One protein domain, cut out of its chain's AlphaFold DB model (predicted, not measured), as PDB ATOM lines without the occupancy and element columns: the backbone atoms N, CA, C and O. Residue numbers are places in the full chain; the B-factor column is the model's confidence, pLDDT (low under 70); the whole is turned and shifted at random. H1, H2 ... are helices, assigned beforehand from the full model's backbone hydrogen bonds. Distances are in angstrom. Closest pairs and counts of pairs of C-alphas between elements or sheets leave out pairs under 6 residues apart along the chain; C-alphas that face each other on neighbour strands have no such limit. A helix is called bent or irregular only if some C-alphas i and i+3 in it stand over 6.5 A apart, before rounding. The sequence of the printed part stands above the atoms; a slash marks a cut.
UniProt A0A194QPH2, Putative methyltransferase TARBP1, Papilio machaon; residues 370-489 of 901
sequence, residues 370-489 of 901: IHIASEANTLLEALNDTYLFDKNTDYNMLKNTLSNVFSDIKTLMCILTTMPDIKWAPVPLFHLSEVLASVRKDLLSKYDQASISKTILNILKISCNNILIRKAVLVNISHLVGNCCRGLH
ATOM      1  N   ILE A 370      33.644 -80.788  86.951       84.06
ATOM      2  CA  ILE A 370      32.487 -80.945  86.061       84.06
ATOM      3  C   ILE A 370      32.116 -79.558  85.555       84.06
ATOM      4  O   ILE A 370      31.784 -78.664  86.335       84.06
ATOM      5  N   HIS A 371      32.221 -79.368  84.244       78.56
ATOM      6  CA  HIS A 371      32.006 -78.067  83.609       78.56
ATOM      7  C   HIS A 371      30.773 -78.038  82.703       78.56
ATOM      8  O   HIS A 371      30.294 -76.955  82.376       78.56
ATOM      9  N   ILE A 372      30.241 -79.208  82.335       83.06
ATOM     10  CA  ILE A 372      29.185 -79.353  81.333       83.06
ATOM     11  C   ILE A 372      27.985 -80.095  81.935       83.06
ATOM     12  O   ILE A 372      28.142 -81.107  82.617       83.06
ATOM     13  N   ALA A 373      26.771 -79.618  81.640       83.44
ATOM     14  CA  ALA A 373      25.526 -80.208  82.140       83.44
ATOM     15  C   ALA A 373      25.322 -81.671  81.699       83.44
ATOM     16  O   ALA A 373      24.809 -82.475  82.468       83.44
ATOM     17  N   SER A 374      25.774 -82.056  80.500       84.25
ATOM     18  CA  SER A 374      25.687 -83.445  80.015       84.25
ATOM     19  C   SER A 374      26.524 -84.425  80.850       84.25
ATOM     20  O   SER A 374      26.101 -85.558  81.102       84.25
ATOM     21  N   GLU A 375      27.692 -83.988  81.329       86.06
ATOM     22  CA  GLU A 375      28.540 -84.769  82.233       86.06
ATOM     23  C   GLU A 375      27.883 -84.910  83.609       86.06
ATOM     24  O   GLU A 375      27.845 -86.011  84.164       86.06
ATOM     25  N   ALA A 376      27.323 -83.813  84.134       88.25
ATOM     26  CA  ALA A 376      26.567 -83.828  85.381       88.25
ATOM     27  C   ALA A 376      25.352 -84.763  85.284       88.25
ATOM     28  O   ALA A 376      25.126 -85.550  86.197       88.25
ATOM     29  N   ASN A 377      24.628 -84.744  84.161       91.06
ATOM     30  CA  ASN A 377      23.478 -85.616  83.926       91.06
ATOM     31  C   ASN A 377      23.881 -87.092  84.021       91.06
ATOM     32  O   ASN A 377      23.311 -87.843  84.803       91.06
ATOM     33  N   THR A 378      24.936 -87.483  83.300       89.38
ATOM     34  CA  THR A 378      25.420 -88.874  83.281       89.38
ATOM     35  C   THR A 378      25.881 -89.343  84.667       89.38
ATOM     36  O   THR A 378      25.633 -90.481  85.064       89.38
ATOM     37  N   LEU A 379      26.528 -88.464  85.439       92.00
ATOM     38  CA  LEU A 379      26.933 -88.757  86.814       92.00
ATOM     39  C   LEU A 379      25.729 -88.911  87.756       92.00
ATOM     40  O   LEU A 379      25.710 -89.829  88.574       92.00
ATOM     41  N   LEU A 380      24.739 -88.021  87.662       92.38
ATOM     42  CA  LEU A 380      23.550 -88.058  88.515       92.38
ATOM     43  C   LEU A 380      22.651 -89.258  88.194       92.38
ATOM     44  O   LEU A 380      22.128 -89.873  89.118       92.38
ATOM     45  N   GLU A 381      22.532 -89.646  86.920       92.06
ATOM     46  CA  GLU A 381      21.877 -90.896  86.513       92.06
ATOM     47  C   GLU A 381      22.562 -92.113  87.142       92.06
ATOM     48  O   GLU A 381      21.887 -92.989  87.680       92.06
ATOM     49  N   ALA A 382      23.897 -92.143  87.141       90.31
ATOM     50  CA  ALA A 382      24.661 -93.226  87.751       90.31
ATOM     51  C   ALA A 382      24.530 -93.261  89.284       90.31
ATOM     52  O   ALA A 382      24.496 -94.344  89.863       90.31
ATOM     53  N   LEU A 383      24.436 -92.096  89.939       90.12
ATOM     54  CA  LEU A 383      24.179 -91.977  91.380       90.12
ATOM     55  C   LEU A 383      22.750 -92.375  91.764       90.12
ATOM     56  O   LEU A 383      22.508 -92.713  92.920       90.12
ATOM     57  N   ASN A 384      21.804 -92.348  90.825       90.62
ATOM     58  CA  ASN A 384      20.396 -92.658  91.052       90.62
ATOM     59  C   ASN A 384      20.105 -94.172  91.099       90.62
ATOM     60  O   ASN A 384      19.098 -94.654  90.582       90.62
ATOM     61  N   ASP A 385      20.989 -94.928  91.741       87.56
ATOM     62  CA  ASP A 385      20.871 -96.364  91.958       87.56
ATOM     63  C   ASP A 385      20.817 -96.645  93.463       87.56
ATOM     64  O   ASP A 385      21.736 -96.317  94.212       87.56
ATOM     65  N   THR A 386      19.725 -97.258  93.917       84.94
ATOM     66  CA  THR A 386      19.501 -97.570  95.335       84.94
ATOM     67  C   THR A 386      20.556 -98.518  95.897       84.94
ATOM     68  O   THR A 386      20.924 -98.375  97.059       84.94
ATOM     69  N   TYR A 387      21.099 -99.428  95.079       83.25
ATOM     70  CA  TYR A 387      22.074-100.429  95.528       83.25
ATOM     71  C   TYR A 387      23.428 -99.824  95.917       83.25
ATOM     72  O   TYR A 387      24.195-100.449  96.651       83.25
ATOM     73  N   LEU A 388      23.736 -98.604  95.459       80.06
ATOM     74  CA  LEU A 388      24.961 -97.896  95.850       80.06
ATOM     75  C   LEU A 388      24.967 -97.513  97.337       80.06
ATOM     76  O   LEU A 388      26.033 -97.296  97.908       80.06
ATOM     77  N   PHE A 389      23.790 -97.441  97.961       81.25
ATOM     78  CA  PHE A 389      23.610 -96.957  99.330       81.25
ATOM     79  C   PHE A 389      23.366 -98.084 100.347       81.25
ATOM     80  O   PHE A 389      23.249 -97.808 101.536       81.25
ATOM     81  N   ASP A 390      23.347 -99.353  99.918       79.25
ATOM     82  CA  ASP A 390      23.096-100.503 100.806       79.25
ATOM     83  C   ASP A 390      24.248-100.760 101.799       79.25
ATOM     84  O   ASP A 390      24.038-101.301 102.887       79.25
ATOM     85  N   LYS A 391      25.487-100.386 101.445       80.56
ATOM     86  CA  LYS A 391      26.682-100.584 102.281       80.56
ATOM     87  C   LYS A 391      27.148 -99.274 102.913       80.56
ATOM     88  O   LYS A 391      27.681 -98.397 102.236       80.56
ATOM     89  N   ASN A 392      27.065 -99.190 104.243       79.25
ATOM     90  CA  ASN A 392      27.453 -97.994 105.004       79.25
ATOM     91  C   ASN A 392      28.906 -97.532 104.779       79.25
ATOM     92  O   ASN A 392      29.174 -96.331 104.796       79.25
ATOM     93  N   THR A 393      29.859 -98.452 104.596       80.44
ATOM     94  CA  THR A 393      31.275 -98.101 104.380       80.44
ATOM     95  C   THR A 393      31.478 -97.345 103.073       80.44
ATOM     96  O   THR A 393      32.128 -96.300 103.054       80.44
ATOM     97  N   ASP A 394      30.873 -97.858 102.005       77.69
ATOM     98  CA  ASP A 394      31.028 -97.359 100.640       77.69
ATOM     99  C   ASP A 394      30.307 -96.010 100.509       77.69
ATOM    100  O   ASP A 394      30.855 -95.039  99.983       77.69
ATOM    101  N   TYR A 395      29.124 -95.904 101.124       82.06
ATOM    102  CA  TYR A 395      28.386 -94.650 101.220       82.06
ATOM    103  C   TYR A 395      29.173 -93.542 101.936       82.06
ATOM    104  O   TYR A 395      29.249 -92.423 101.431       82.06
ATOM    105  N   ASN A 396      29.797 -93.823 103.085       84.00
ATOM    106  CA  ASN A 396      30.553 -92.804 103.826       84.00
ATOM    107  C   ASN A 396      31.740 -92.254 103.016       84.00
ATOM    108  O   ASN A 396      32.028 -91.055 103.058       84.00
ATOM    109  N   MET A 397      32.412 -93.113 102.245       84.38
ATOM    110  CA  MET A 397      33.490 -92.698 101.346       84.38
ATOM    111  C   MET A 397      32.967 -91.827 100.198       84.38
ATOM    112  O   MET A 397      33.541 -90.771  99.904       84.38
ATOM    113  N   LEU A 398      31.846 -92.226  99.591       86.06
ATOM    114  CA  LEU A 398      31.181 -91.454  98.545       86.06
ATOM    115  C   LEU A 398      30.726 -90.082  99.061       86.06
ATOM    116  O   LEU A 398      30.997 -89.068  98.420       86.06
ATOM    117  N   LYS A 399      30.110 -90.033 100.248       86.75
ATOM    118  CA  LYS A 399      29.653 -88.805 100.914       86.75
ATOM    119  C   LYS A 399      30.793 -87.804 101.087       86.75
ATOM    120  O   LYS A 399      30.664 -86.661 100.656       86.75
ATOM    121  N   ASN A 400      31.931 -88.243 101.628       86.50
ATOM    122  CA  ASN A 400      33.110 -87.388 101.805       86.50
ATOM    123  C   ASN A 400      33.656 -86.868 100.467       86.50
ATOM    124  O   ASN A 400      34.077 -85.717 100.362       86.50
ATOM    125  N   THR A 401      33.630 -87.710  99.432       85.94
ATOM    126  CA  THR A 401      34.105 -87.341  98.095       85.94
ATOM    127  C   THR A 401      33.183 -86.294  97.463       85.94
ATOM    128  O   THR A 401      33.666 -85.269  96.988       85.94
ATOM    129  N   LEU A 402      31.862 -86.487  97.531       87.94
ATOM    130  CA  LEU A 402      30.870 -85.515  97.056       87.94
ATOM    131  C   LEU A 402      30.968 -84.178  97.806       87.94
ATOM    132  O   LEU A 402      30.969 -83.125  97.170       87.94
ATOM    133  N   SER A 403      31.136 -84.197  99.133       86.38
ATOM    134  CA  SER A 403      31.341 -82.974  99.927       86.38
ATOM    135  C   SER A 403      32.569 -82.180  99.467       86.38
ATOM    136  O   SER A 403      32.520 -80.952  99.413       86.38
ATOM    137  N   ASN A 404      33.659 -82.861  99.099       85.88
ATOM    138  CA  ASN A 404      34.853 -82.208  98.561       85.88
ATOM    139  C   ASN A 404      34.594 -81.601  97.176       85.88
ATOM    140  O   ASN A 404      35.027 -80.481  96.914       85.88
ATOM    141  N   VAL A 405      33.862 -82.295  96.306       85.19
ATOM    142  CA  VAL A 405      33.519 -81.802  94.960       85.19
ATOM    143  C   VAL A 405      32.619 -80.569  95.016       85.19
ATOM    144  O   VAL A 405      32.849 -79.605  94.288       85.19
ATOM    145  N   PHE A 406      31.658 -80.537  95.937       85.56
ATOM    146  CA  PHE A 406      30.777 -79.381  96.137       85.56
ATOM    147  C   PHE A 406      31.474 -78.143  96.712       85.56
ATOM    148  O   PHE A 406      30.848 -77.092  96.832       85.56
ATOM    149  N   SER A 407      32.769 -78.224  97.037       82.75
ATOM    150  CA  SER A 407      33.561 -77.035  97.367       82.75
ATOM    151  C   SER A 407      33.869 -76.149  96.150       82.75
ATOM    152  O   SER A 407      34.178 -74.972  96.331       82.75
ATOM    153  N   ASP A 408      33.756 -76.673  94.923       85.56
ATOM    154  CA  ASP A 408      33.882 -75.894  93.689       85.56
ATOM    155  C   ASP A 408      32.521 -75.350  93.228       85.56
ATOM    156  O   ASP A 408      31.608 -76.108  92.894       85.56
ATOM    157  N   ILE A 409      32.399 -74.020  93.146       84.50
ATOM    158  CA  ILE A 409      31.146 -73.323  92.805       84.50
ATOM    159  C   ILE A 409      30.649 -73.717  91.411       84.50
ATOM    160  O   ILE A 409      29.449 -73.914  91.224       84.50
ATOM    161  N   LYS A 410      31.552 -73.833  90.425       85.38
ATOM    162  CA  LYS A 410      31.160 -74.144  89.040       85.38
ATOM    163  C   LYS A 410      30.555 -75.543  88.947       85.38
ATOM    164  O   LYS A 410      29.480 -75.704  88.372       85.38
ATOM    165  N   THR A 411      31.213 -76.517  89.569       87.00
ATOM    166  CA  THR A 411      30.723 -77.895  89.649       87.00
ATOM    167  C   THR A 411      29.403 -77.981  90.424       87.00
ATOM    168  O   THR A 411      28.456 -78.605  89.948       87.00
ATOM    169  N   LEU A 412      29.301 -77.308  91.578       88.06
ATOM    170  CA  LEU A 412      28.076 -77.276  92.382       88.06
ATOM    171  C   LEU A 412      26.891 -76.722  91.584       88.06
ATOM    172  O   LEU A 412      25.837 -77.353  91.555       88.06
ATOM    173  N   MET A 413      27.060 -75.585  90.905       87.00
ATOM    174  CA  MET A 413      25.988 -74.993  90.100       87.00
ATOM    175  C   MET A 413      25.560 -75.909  88.958       87.00
ATOM    176  O   MET A 413      24.365 -76.100  88.767       87.00
ATOM    177  N   CYS A 414      26.511 -76.529  88.257       88.50
ATOM    178  CA  CYS A 414      26.210 -77.477  87.186       88.50
ATOM    179  C   CYS A 414      25.386 -78.678  87.689       88.50
ATOM    180  O   CYS A 414      24.433 -79.110  87.038       88.50
ATOM    181  N   ILE A 415      25.702 -79.184  88.884       90.44
ATOM    182  CA  ILE A 415      24.950 -80.272  89.518       90.44
ATOM    183  C   ILE A 415      23.554 -79.803  89.946       90.44
ATOM    184  O   ILE A 415      22.573 -80.471  89.626       90.44
ATOM    185  N   LEU A 416      23.440 -78.645  90.605       89.94
ATOM    186  CA  LEU A 416      22.152 -78.095  91.042       89.94
ATOM    187  C   LEU A 416      21.209 -77.813  89.865       89.94
ATOM    188  O   LEU A 416      20.015 -78.082  89.977       89.94
ATOM    189  N   THR A 417      21.720 -77.310  88.736       90.38
ATOM    190  CA  THR A 417      20.895 -77.029  87.548       90.38
ATOM    191  C   THR A 417      20.406 -78.289  86.849       90.38
ATOM    192  O   THR A 417      19.329 -78.255  86.270       90.38
ATOM    193  N   THR A 418      21.171 -79.383  86.918       92.00
ATOM    194  CA  THR A 418      20.858 -80.649  86.225       92.00
ATOM    195  C   THR A 418      20.022 -81.598  87.091       92.00
ATOM    196  O   THR A 418      19.314 -82.465  86.592       92.00
ATOM    197  N   MET A 419      20.063 -81.438  88.416       92.69
ATOM    198  CA  MET A 419      19.338 -82.286  89.365       92.69
ATOM    199  C   MET A 419      17.823 -82.411  89.089       92.69
ATOM    200  O   MET A 419      17.316 -83.526  89.235       92.69
ATOM    201  N   PRO A 420      17.084 -81.359  88.679       91.56
ATOM    202  CA  PRO A 420      15.659 -81.469  88.354       91.56
ATOM    203  C   PRO A 420      15.342 -82.311  87.108       91.56
ATOM    204  O   PRO A 420      14.215 -82.793  86.991       91.56
ATOM    205  N   ASP A 421      16.304 -82.503  86.201       90.62
ATOM    206  CA  ASP A 421      16.100 -83.226  84.936       90.62
ATOM    207  C   ASP A 421      16.113 -84.758  85.127       90.62
ATOM    208  O   ASP A 421      15.658 -85.518  84.269       90.62
ATOM    209  N   ILE A 422      16.583 -85.223  86.288       91.44
ATOM    210  CA  ILE A 422      16.728 -86.639  86.629       91.44
ATOM    211  C   ILE A 422      15.445 -87.198  87.255       91.44
ATOM    212  O   ILE A 422      14.853 -86.630  88.176       91.44
ATOM    213  N   LYS A 423      15.054 -88.402  86.827       90.31
ATOM    214  CA  LYS A 423      13.956 -89.170  87.438       90.31
ATOM    215  C   LYS A 423      14.415 -89.879  88.714       90.31
ATOM    216  O   LYS A 423      14.689 -91.078  88.706       90.31
ATOM    217  N   TRP A 424      14.505 -89.132  89.806       90.50
ATOM    218  CA  TRP A 424      15.042 -89.614  91.078       90.50
ATOM    219  C   TRP A 424      14.252 -90.757  91.730       90.50
ATOM    220  O   TRP A 424      13.033 -90.694  91.897       90.50
ATOM    221  N   ALA A 425      14.985 -91.757  92.214       89.38
ATOM    222  CA  ALA A 425      14.526 -92.685  93.235       89.38
ATOM    223  C   ALA A 425      14.612 -92.022  94.632       89.38
ATOM    224  O   ALA A 425      15.497 -91.195  94.873       89.38
ATOM    225  N   PRO A 426      13.735 -92.384  95.593       88.81
ATOM    226  CA  PRO A 426      13.675 -91.704  96.891       88.81
ATOM    227  C   PRO A 426      14.975 -91.753  97.712       88.81
ATOM    228  O   PRO A 426      15.363 -90.746  98.296       88.81
ATOM    229  N   VAL A 427      15.648 -92.910  97.766       89.06
ATOM    230  CA  VAL A 427      16.838 -93.117  98.616       89.06
ATOM    231  C   VAL A 427      18.066 -92.342  98.105       89.06
ATOM    232  O   VAL A 427      18.629 -91.576  98.889       89.06
ATOM    233  N   PRO A 428      18.455 -92.427  96.814       90.88
ATOM    234  CA  PRO A 428      19.546 -91.607  96.281       90.88
ATOM    235  C   PRO A 428      19.314 -90.101  96.443       90.88
ATOM    236  O   PRO A 428      20.223 -89.373  96.840       90.88
ATOM    237  N   LEU A 429      18.079 -89.639  96.205       92.12
ATOM    238  CA  LEU A 429      17.712 -88.231  96.373       92.12
ATOM    239  C   LEU A 429      17.920 -87.757  97.815       92.12
ATOM    240  O   LEU A 429      18.446 -86.666  98.041       92.12
ATOM    241  N   PHE A 430      17.535 -88.584  98.791       91.56
ATOM    242  CA  PHE A 430      17.756 -88.298 100.204       91.56
ATOM    243  C   PHE A 430      19.242 -88.124 100.518       91.56
ATOM    244  O   PHE A 430      19.632 -87.072 101.022       91.56
ATOM    245  N   HIS A 431      20.080 -89.091 100.155       90.44
ATOM    246  CA  HIS A 431      21.509 -89.036 100.462       90.44
ATOM    247  C   HIS A 431      22.243 -87.908  99.736       90.44
ATOM    248  O   HIS A 431      23.122 -87.275 100.322       90.44
ATOM    249  N   LEU A 432      21.871 -87.607  98.488       91.94
ATOM    250  CA  LEU A 432      22.418 -86.454  97.778       91.94
ATOM    251  C   LEU A 432      22.019 -85.145  98.471       91.94
ATOM    252  O   LEU A 432      22.872 -84.288  98.702       91.94
ATOM    253  N   SER A 433      20.746 -85.006  98.861       91.75
ATOM    254  CA  SER A 433      20.277 -83.829  99.602       91.75
ATOM    255  C   SER A 433      20.989 -83.671 100.950       91.75
ATOM    256  O   SER A 433      21.310 -82.553 101.341       91.75
ATOM    257  N   GLU A 434      21.304 -84.774 101.631       90.88
ATOM    258  CA  GLU A 434      22.049 -84.781 102.893       90.88
ATOM    259  C   GLU A 434      23.478 -84.251 102.712       90.88
ATOM    260  O   GLU A 434      23.968 -83.470 103.528       90.88
ATOM    261  N   VAL A 435      24.149 -84.622 101.618       90.19
ATOM    262  CA  VAL A 435      25.475 -84.075 101.299       90.19
ATOM    263  C   VAL A 435      25.367 -82.577 101.002       90.19
ATOM    264  O   VAL A 435      26.154 -81.791 101.532       90.19
ATOM    265  N   LEU A 436      24.366 -82.165 100.215       90.06
ATOM    266  CA  LEU A 436      24.118 -80.757  99.890       90.06
ATOM    267  C   LEU A 436      23.840 -79.907 101.140       90.06
ATOM    268  O   LEU A 436      24.334 -78.786 101.240       90.06
ATOM    269  N   ALA A 437      23.131 -80.449 102.131       86.81
ATOM    270  CA  ALA A 437      22.882 -79.780 103.409       86.81
ATOM    271  C   ALA A 437      24.177 -79.390 104.151       86.81
ATOM    272  O   ALA A 437      24.194 -78.411 104.897       86.81
ATOM    273  N   SER A 438      25.267 -80.137 103.933       84.25
ATOM    274  CA  SER A 438      26.567 -79.949 104.597       84.25
ATOM    275  C   SER A 438      27.550 -79.028 103.861       84.25
ATOM    276  O   SER A 438      28.680 -78.840 104.320       84.25
ATOM    277  N   VAL A 439      27.157 -78.455 102.718       83.38
ATOM    278  CA  VAL A 439      28.028 -77.593 101.902       83.38
ATOM    279  C   VAL A 439      28.431 -76.326 102.674       83.38
ATOM    280  O   VAL A 439      27.661 -75.779 103.466       83.38
ATOM    281  N   ARG A 440      29.680 -75.866 102.474       73.06
ATOM    282  CA  ARG A 440      30.262 -74.735 103.216       73.06
ATOM    283  C   ARG A 440      29.441 -73.453 103.053       73.06
ATOM    284  O   ARG A 440      28.917 -73.147 101.980       73.06
ATOM    285  N   LYS A 441      29.421 -72.667 104.131       67.31
ATOM    286  CA  LYS A 441      28.758 -71.365 104.173       67.31
ATOM    287  C   LYS A 441      29.376 -70.401 103.150       67.31
ATOM    288  O   LYS A 441      30.581 -70.442 102.910       67.31
ATOM    289  N   ASP A 442      28.531 -69.567 102.544       67.12
ATOM    290  CA  ASP A 442      28.881 -68.448 101.645       67.12
ATOM    291  C   ASP A 442      29.337 -68.783 100.207       67.12
ATOM    292  O   ASP A 442      29.612 -67.862  99.435       67.12
ATOM    293  N   LEU A 443      29.352 -70.053  99.785       72.06
ATOM    294  CA  LEU A 443      29.766 -70.451  98.422       72.06
ATOM    295  C   LEU A 443      28.930 -69.801  97.303       72.06
ATOM    296  O   LEU A 443      29.482 -69.349  96.302       72.06
ATOM    297  N   LEU A 444      27.609 -69.723  97.480       72.06
ATOM    298  CA  LEU A 444      26.669 -69.225  96.465       72.06
ATOM    299  C   LEU A 444      26.371 -67.720  96.587       72.06
ATOM    300  O   LEU A 444      25.637 -67.167  95.773       72.06
ATOM    301  N   SER A 445      26.975 -67.029  97.558       67.56
ATOM    302  CA  SER A 445      26.750 -65.593  97.804       67.56
ATOM    303  C   SER A 445      27.211 -64.684  96.653       67.56
ATOM    304  O   SER A 445      26.725 -63.568  96.513       67.56
ATOM    305  N   LYS A 446      28.144 -65.161  95.818       66.06
ATOM    306  CA  LYS A 446      28.745 -64.406  94.703       66.06
ATOM    307  C   LYS A 446      28.090 -64.667  93.344       66.06
ATOM    308  O   LYS A 446      28.534 -64.100  92.349       66.06
ATOM    309  N   TYR A 447      27.109 -65.563  93.281       74.19
ATOM    310  CA  TYR A 447      26.435 -65.945  92.040       74.19
ATOM    311  C   TYR A 447      25.106 -65.190  91.890       74.19
ATOM    312  O   TYR A 447      24.626 -64.589  92.853       74.19
ATOM    313  N   ASP A 448      24.510 -65.212  90.695       79.88
ATOM    314  CA  ASP A 448      23.215 -64.567  90.456       79.88
ATOM    315  C   ASP A 448      22.117 -65.198  91.329       79.88
ATOM    316  O   ASP A 448      21.739 -66.360  91.146       79.88
ATOM    317  N   GLN A 449      21.615 -64.416  92.282       75.94
ATOM    318  CA  GLN A 449      20.678 -64.848  93.318       75.94
ATOM    319  C   GLN A 449      19.325 -65.285  92.731       75.94
ATOM    320  O   GLN A 449      18.778 -66.311  93.146       75.94
ATOM    321  N   ALA A 450      18.858 -64.612  91.674       75.44
ATOM    322  CA  ALA A 450      17.613 -64.963  90.995       75.44
ATOM    323  C   ALA A 450      17.700 -66.345  90.322       75.44
ATOM    324  O   ALA A 450      16.783 -67.170  90.435       75.44
ATOM    325  N   SER A 451      18.828 -66.642  89.663       81.19
ATOM    326  CA  SER A 451      19.080 -67.962  89.071       81.19
ATOM    327  C   SER A 451      19.143 -69.077  90.122       81.19
ATOM    328  O   SER A 451      18.596 -70.165  89.907       81.19
ATOM    329  N   ILE A 452      19.744 -68.802  91.285       83.50
ATOM    330  CA  ILE A 452      19.842 -69.748  92.403       83.50
ATOM    331  C   ILE A 452      18.452 -70.054  92.959       83.50
ATOM    332  O   ILE A 452      18.087 -71.225  93.071       83.50
ATOM    333  N   SER A 453      17.653 -69.019  93.236       83.25
ATOM    334  CA  SER A 453      16.282 -69.166  93.735       83.25
ATOM    335  C   SER A 453      15.431 -70.026  92.796       83.25
ATOM    336  O   SER A 453      14.813 -71.004  93.222       83.25
ATOM    337  N   LYS A 454      15.486 -69.754  91.484       87.38
ATOM    338  CA  LYS A 454      14.786 -70.555  90.467       87.38
ATOM    339  C   LYS A 454      15.253 -72.014  90.443       87.38
ATOM    340  O   LYS A 454      14.426 -72.918  90.326       87.38
ATOM    341  N   THR A 455      16.556 -72.250  90.571       87.81
ATOM    342  CA  THR A 455      17.131 -73.604  90.589       87.81
ATOM    343  C   THR A 455      16.662 -74.383  91.817       87.81
ATOM    344  O   THR A 455      16.192 -75.512  91.689       87.81
ATOM    345  N   ILE A 456      16.682 -73.762  92.999       88.62
ATOM    346  CA  ILE A 456      16.191 -74.374  94.243       88.62
ATOM    347  C   ILE A 456      14.694 -74.668  94.146       88.62
ATOM    348  O   ILE A 456      14.266 -75.763  94.501       88.62
ATOM    349  N   LEU A 457      13.892 -73.744  93.609       87.31
ATOM    350  CA  LEU A 457      12.463 -73.975  93.377       87.31
ATOM    351  C   LEU A 457      12.213 -75.184  92.470       87.31
ATOM    352  O   LEU A 457      11.279 -75.947  92.714       87.31
ATOM    353  N   ASN A 458      13.042 -75.391  91.445       90.06
ATOM    354  CA  ASN A 458      12.945 -76.575  90.591       90.06
ATOM    355  C   ASN A 458      13.319 -77.860  91.348       90.06
ATOM    356  O   ASN A 458      12.634 -78.868  91.187       90.06
ATOM    357  N   ILE A 459      14.322 -77.820  92.232       89.56
ATOM    358  CA  ILE A 459      14.684 -78.958  93.098       89.56
ATOM    359  C   ILE A 459      13.535 -79.305  94.061       89.56
ATOM    360  O   ILE A 459      13.194 -80.474  94.226       89.56
ATOM    361  N   LEU A 460      12.875 -78.307  94.658       86.38
ATOM    362  CA  LEU A 460      11.738 -78.518  95.568       86.38
ATOM    363  C   LEU A 460      10.502 -79.116  94.867       86.38
ATOM    364  O   LEU A 460       9.632 -79.683  95.532       86.38
ATOM    365  N   LYS A 461      10.424 -79.012  93.535       87.94
ATOM    366  CA  LYS A 461       9.358 -79.596  92.704       87.94
ATOM    367  C   LYS A 461       9.622 -81.046  92.290       87.94
ATOM    368  O   LYS A 461       8.727 -81.655  91.705       87.94
ATOM    369  N   ILE A 462      10.795 -81.612  92.592       87.62
ATOM    370  CA  ILE A 462      11.109 -83.012  92.276       87.62
ATOM    371  C   ILE A 462      10.078 -83.930  92.951       87.62
ATOM    372  O   ILE A 462       9.870 -83.902  94.167       87.62
ATOM    373  N   SER A 463       9.408 -84.760  92.151       82.12
ATOM    374  CA  SER A 463       8.384 -85.684  92.635       82.12
ATOM    375  C   SER A 463       9.011 -86.837  93.420       82.12
ATOM    376  O   SER A 463       9.807 -87.597  92.876       82.12
ATOM    377  N   CYS A 464       8.601 -87.020  94.676       81.06
ATOM    378  CA  CYS A 464       8.968 -88.177  95.491       81.06
ATOM    379  C   CYS A 464       7.703 -88.818  96.076       81.06
ATOM    380  O   CYS A 464       6.971 -88.183  96.839       81.06
ATOM    381  N   ASN A 465       7.452 -90.081  95.713       77.75
ATOM    382  CA  ASN A 465       6.250 -90.823  96.119       77.75
ATOM    383  C   ASN A 465       6.237 -91.156  97.621       77.75
ATOM    384  O   ASN A 465       5.172 -91.338  98.208       77.75
ATOM    385  N   ASN A 466       7.409 -91.231  98.263       81.56
ATOM    386  CA  ASN A 466       7.511 -91.494  99.694       81.56
ATOM    387  C   ASN A 466       7.425 -90.178 100.485       81.56
ATOM    388  O   ASN A 466       8.358 -89.377 100.480       81.56
ATOM    389  N   ILE A 467       6.310 -89.979 101.195       78.56
ATOM    390  CA  ILE A 467       6.010 -88.744 101.942       78.56
ATOM    391  C   ILE A 467       7.069 -88.446 103.015       78.56
ATOM    392  O   ILE A 467       7.447 -87.287 103.182       78.56
ATOM    393  N   LEU A 468       7.559 -89.463 103.735       78.81
ATOM    394  CA  LEU A 468       8.550 -89.277 104.801       78.81
ATOM    395  C   LEU A 468       9.896 -88.828 104.227       78.81
ATOM    396  O   LEU A 468      10.459 -87.836 104.682       78.81
ATOM    397  N   ILE A 469      10.364 -89.511 103.178       81.75
ATOM    398  CA  ILE A 469      11.613 -89.154 102.495       81.75
ATOM    399  C   ILE A 469      11.498 -87.770 101.858       81.75
ATOM    400  O   ILE A 469      12.409 -86.959 101.992       81.75
ATOM    401  N   ARG A 470      10.362 -87.460 101.224       83.75
ATOM    402  CA  ARG A 470      10.100 -86.129 100.669       83.75
ATOM    403  C   ARG A 470      10.252 -85.047 101.737       83.75
ATOM    404  O   ARG A 470      10.933 -84.059 101.491       83.75
ATOM    405  N   LYS A 471       9.669 -85.234 102.926       81.81
ATOM    406  CA  LYS A 471       9.831 -84.286 104.040       81.81
ATOM    407  C   LYS A 471      11.289 -84.160 104.485       81.81
ATOM    408  O   LYS A 471      11.745 -83.045 104.709       81.81
ATOM    409  N   ALA A 472      12.028 -85.264 104.564       83.69
ATOM    410  CA  ALA A 472      13.440 -85.242 104.941       83.69
ATOM    411  C   ALA A 472      14.319 -84.508 103.905       83.69
ATOM    412  O   ALA A 472      15.154 -83.689 104.277       83.69
ATOM    413  N   VAL A 473      14.071 -84.717 102.606       87.38
ATOM    414  CA  VAL A 473      14.726 -83.970 101.518       87.38
ATOM    415  C   VAL A 473      14.439 -82.473 101.641       87.38
ATOM    416  O   VAL A 473      15.364 -81.674 101.546       87.38
ATOM    417  N   LEU A 474      13.189 -82.077 101.910       85.56
ATOM    418  CA  LEU A 474      12.846 -80.667 102.130       85.56
ATOM    419  C   LEU A 474      13.634 -80.069 103.307       85.56
ATOM    420  O   LEU A 474      14.149 -78.962 103.189       85.56
ATOM    421  N   VAL A 475      13.801 -80.801 104.411       82.75
ATOM    422  CA  VAL A 475      14.643 -80.354 105.537       82.75
ATOM    423  C   VAL A 475      16.103 -80.185 105.103       82.75
ATOM    424  O   VAL A 475      16.704 -79.145 105.368       82.75
ATOM    425  N   ASN A 476      16.666 -81.142 104.370       87.06
ATOM    426  CA  ASN A 476      18.047 -81.070 103.887       87.06
ATOM    427  C   ASN A 476      18.281 -79.901 102.915       87.06
ATOM    428  O   ASN A 476      19.258 -79.166 103.039       87.06
ATOM    429  N   ILE A 477      17.360 -79.668 101.979       88.19
ATOM    430  CA  ILE A 477      17.442 -78.507 101.084       88.19
ATOM    431  C   ILE A 477      17.286 -77.204 101.877       88.19
ATOM    432  O   ILE A 477      17.964 -76.229 101.575       88.19
ATOM    433  N   SER A 478      16.485 -77.181 102.945       82.69
ATOM    434  CA  SER A 478      16.382 -76.008 103.820       82.69
ATOM    435  C   SER A 478      17.720 -75.655 104.503       82.69
ATOM    436  O   SER A 478      18.063 -74.477 104.602       82.69
ATOM    437  N   HIS A 479      18.530 -76.661 104.874       82.44
ATOM    438  CA  HIS A 479      19.908 -76.456 105.343       82.44
ATOM    439  C   HIS A 479      20.809 -75.871 104.250       82.44
ATOM    440  O   HIS A 479      21.589 -74.966 104.538       82.44
ATOM    441  N   LEU A 480      20.700 -76.352 103.005       85.38
ATOM    442  CA  LEU A 480      21.458 -75.805 101.872       85.38
ATOM    443  C   LEU A 480      21.138 -74.317 101.666       85.38
ATOM    444  O   LEU A 480      22.059 -73.508 101.557       85.38
ATOM    445  N   VAL A 481      19.850 -73.948 101.669       82.00
ATOM    446  CA  VAL A 481      19.416 -72.545 101.544       82.00
ATOM    447  C   VAL A 481      20.010 -71.703 102.672       82.00
ATOM    448  O   VAL A 481      20.642 -70.685 102.399       82.00
ATOM    449  N   GLY A 482      19.880 -72.151 103.924       75.69
ATOM    450  CA  GLY A 482      20.406 -71.412 105.074       75.69
ATOM    451  C   GLY A 482      21.937 -71.310 105.112       75.69
ATOM    452  O   GLY A 482      22.494 -70.322 105.584       75.69
ATOM    453  N   ASN A 483      22.657 -72.303 104.593       77.62
ATOM    454  CA  ASN A 483      24.118 -72.266 104.577       77.62
ATOM    455  C   ASN A 483      24.667 -71.425 103.417       77.62
ATOM    456  O   ASN A 483      25.633 -70.684 103.604       77.62
ATOM    457  N   CYS A 484      24.081 -71.526 102.221       76.88
ATOM    458  CA  CYS A 484      24.717 -71.030 101.001       76.88
ATOM    459  C   CYS A 484      24.055 -69.785 100.392       76.88
ATOM    460  O   CYS A 484      24.746 -69.029  99.708       76.88
ATOM    461  N   CYS A 485      22.766 -69.535 100.623       75.56
ATOM    462  CA  CYS A 485      21.992 -68.544  99.866       75.56
ATOM    463  C   CYS A 485      21.833 -67.217 100.605       75.56
ATOM    464  O   CYS A 485      20.716 -66.731 100.748       75.56
ATOM    465  N   ARG A 486      22.933 -66.627 101.101       71.25
ATOM    466  CA  ARG A 486      22.792 -65.544 102.080       71.25
ATOM    467  C   ARG A 486      22.277 -64.195 101.573       71.25
ATOM    468  O   ARG A 486      21.744 -63.412 102.351       71.25
ATOM    469  N   GLY A 487      22.410 -63.946 100.274       69.25
ATOM    470  CA  GLY A 487      22.078 -62.670  99.639       69.25
ATOM    471  C   GLY A 487      20.720 -62.621  98.937       69.25
ATOM    472  O   GLY A 487      20.502 -61.680  98.179       69.25
ATOM    473  N   LEU A 488      19.842 -63.617  99.119       75.00
ATOM    474  CA  LEU A 488      18.525 -63.609  98.470       75.00
ATOM    475  C   LEU A 488      17.670 -62.435  98.971       75.00
ATOM    476  O   LEU A 488      17.719 -62.060 100.145       75.00
ATOM    477  N   HIS A 489      16.843 -61.885  98.087       77.38
ATOM    478  CA  HIS A 489      15.871 -60.858  98.460       77.38
ATOM    479  C   HIS A 489      14.719 -61.474  99.275       77.38
ATOM    480  O   HIS A 489      14.368 -62.642  99.088       77.38
TER     481      HIS A 489
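What this domain is: This is residues 370 to 489 of the 901 residues of the protein "Putative methyltransferase TARBP1" of Papilio machaon (UniProt A0A194QPH2). Picture two slabs of three helices each, only loosely face to face: H7, H5 and H3 make one slab, H6, H4 and H1 the other. The short H2 joins the slabs at one end, and the long link of residues 438 to 448 runs between them at the other end. H5 and H7 run side by side, while the other neighbours within the slabs cross steeply. The printed part has 120 residues, with seven named helices, H1 to H7 in chain order, and no named strand; its class is all helix. It is compact, with a radius of gyration of the C-alphas of 13.5 A and spans of 39 by 29 by 25 A.

How they stand to each other: Begin at the longest helix, H7, residues 467 to 484. It touches the hub, H5, residues 426 to 437, the same way at a shallow tilt of 19 degrees; the closest C-alphas, of Leu 480 and Ala 437, are 4.5 A apart. Look next at H3, residues 392 to 405, where residues 399 to 403 alone touch H5, at a steep tilt of 47 degrees; C-alphas 403 and 435 are closest, 6.1 A apart. H2, residues 386 to 389, touches H5, with C-alphas 386 and 428 closest at 6.0 A, and only just touches H3, only at the corner, with 3 pairs of C-alphas within 8 A, the closest being 389 and 395 at 5.6 A. H4, residues 409 to 421, touches H1, residues 373 to 383, at a steep tilt of 69 degrees, only just short of about perpendicular; C-alphas 415 and 376 are closest, 5.7 A apart. Residues 416 to 420 of H4 alone touch H6, residues 449 to 460, at a steep tilt of 41 degrees, with C-alphas 420 and 459 closest at 5.5 A. H6 and H7 are close but not clearly touching, C-alphas 460 and 474 being closest at 7.0 A; H4 and H5 are apart. Every O i to N i+4 pair is within hydrogen-bond range in H1, H3, H5, H6 and H7, and 7 of 9 are in H4; H2 is too short for such a pair.

Where its parts are: Find C-alpha 467 at (6.010, -88.744, 101.942); from there H7 runs 25.8 A to C-alpha 484 at (24.717, -71.030, 101.001). H3 measures 20.0 A, H4 19.7 A, H6 16.5 A, H5 16.4 A, H1 15.0 A and H2 5.8 A. H1 begins at C-alpha 373, (25.526, -80.208, 82.140). H4 is irregular, but only just: C-alphas 417 and 420 are 6.9 A apart.

The domain as a whole: The two C-alphas farthest apart, of Lys 391 and His 489, are 41.3 A apart. The printed part has no cut. The link from H5 to H6 is long, with 11 residues; the link from H6 to H7 is short, and the others are tight. The mean pLDDT of the printed part is 84.2; look for values under 70 at residues 441 to 442, 445 to 446 and 487.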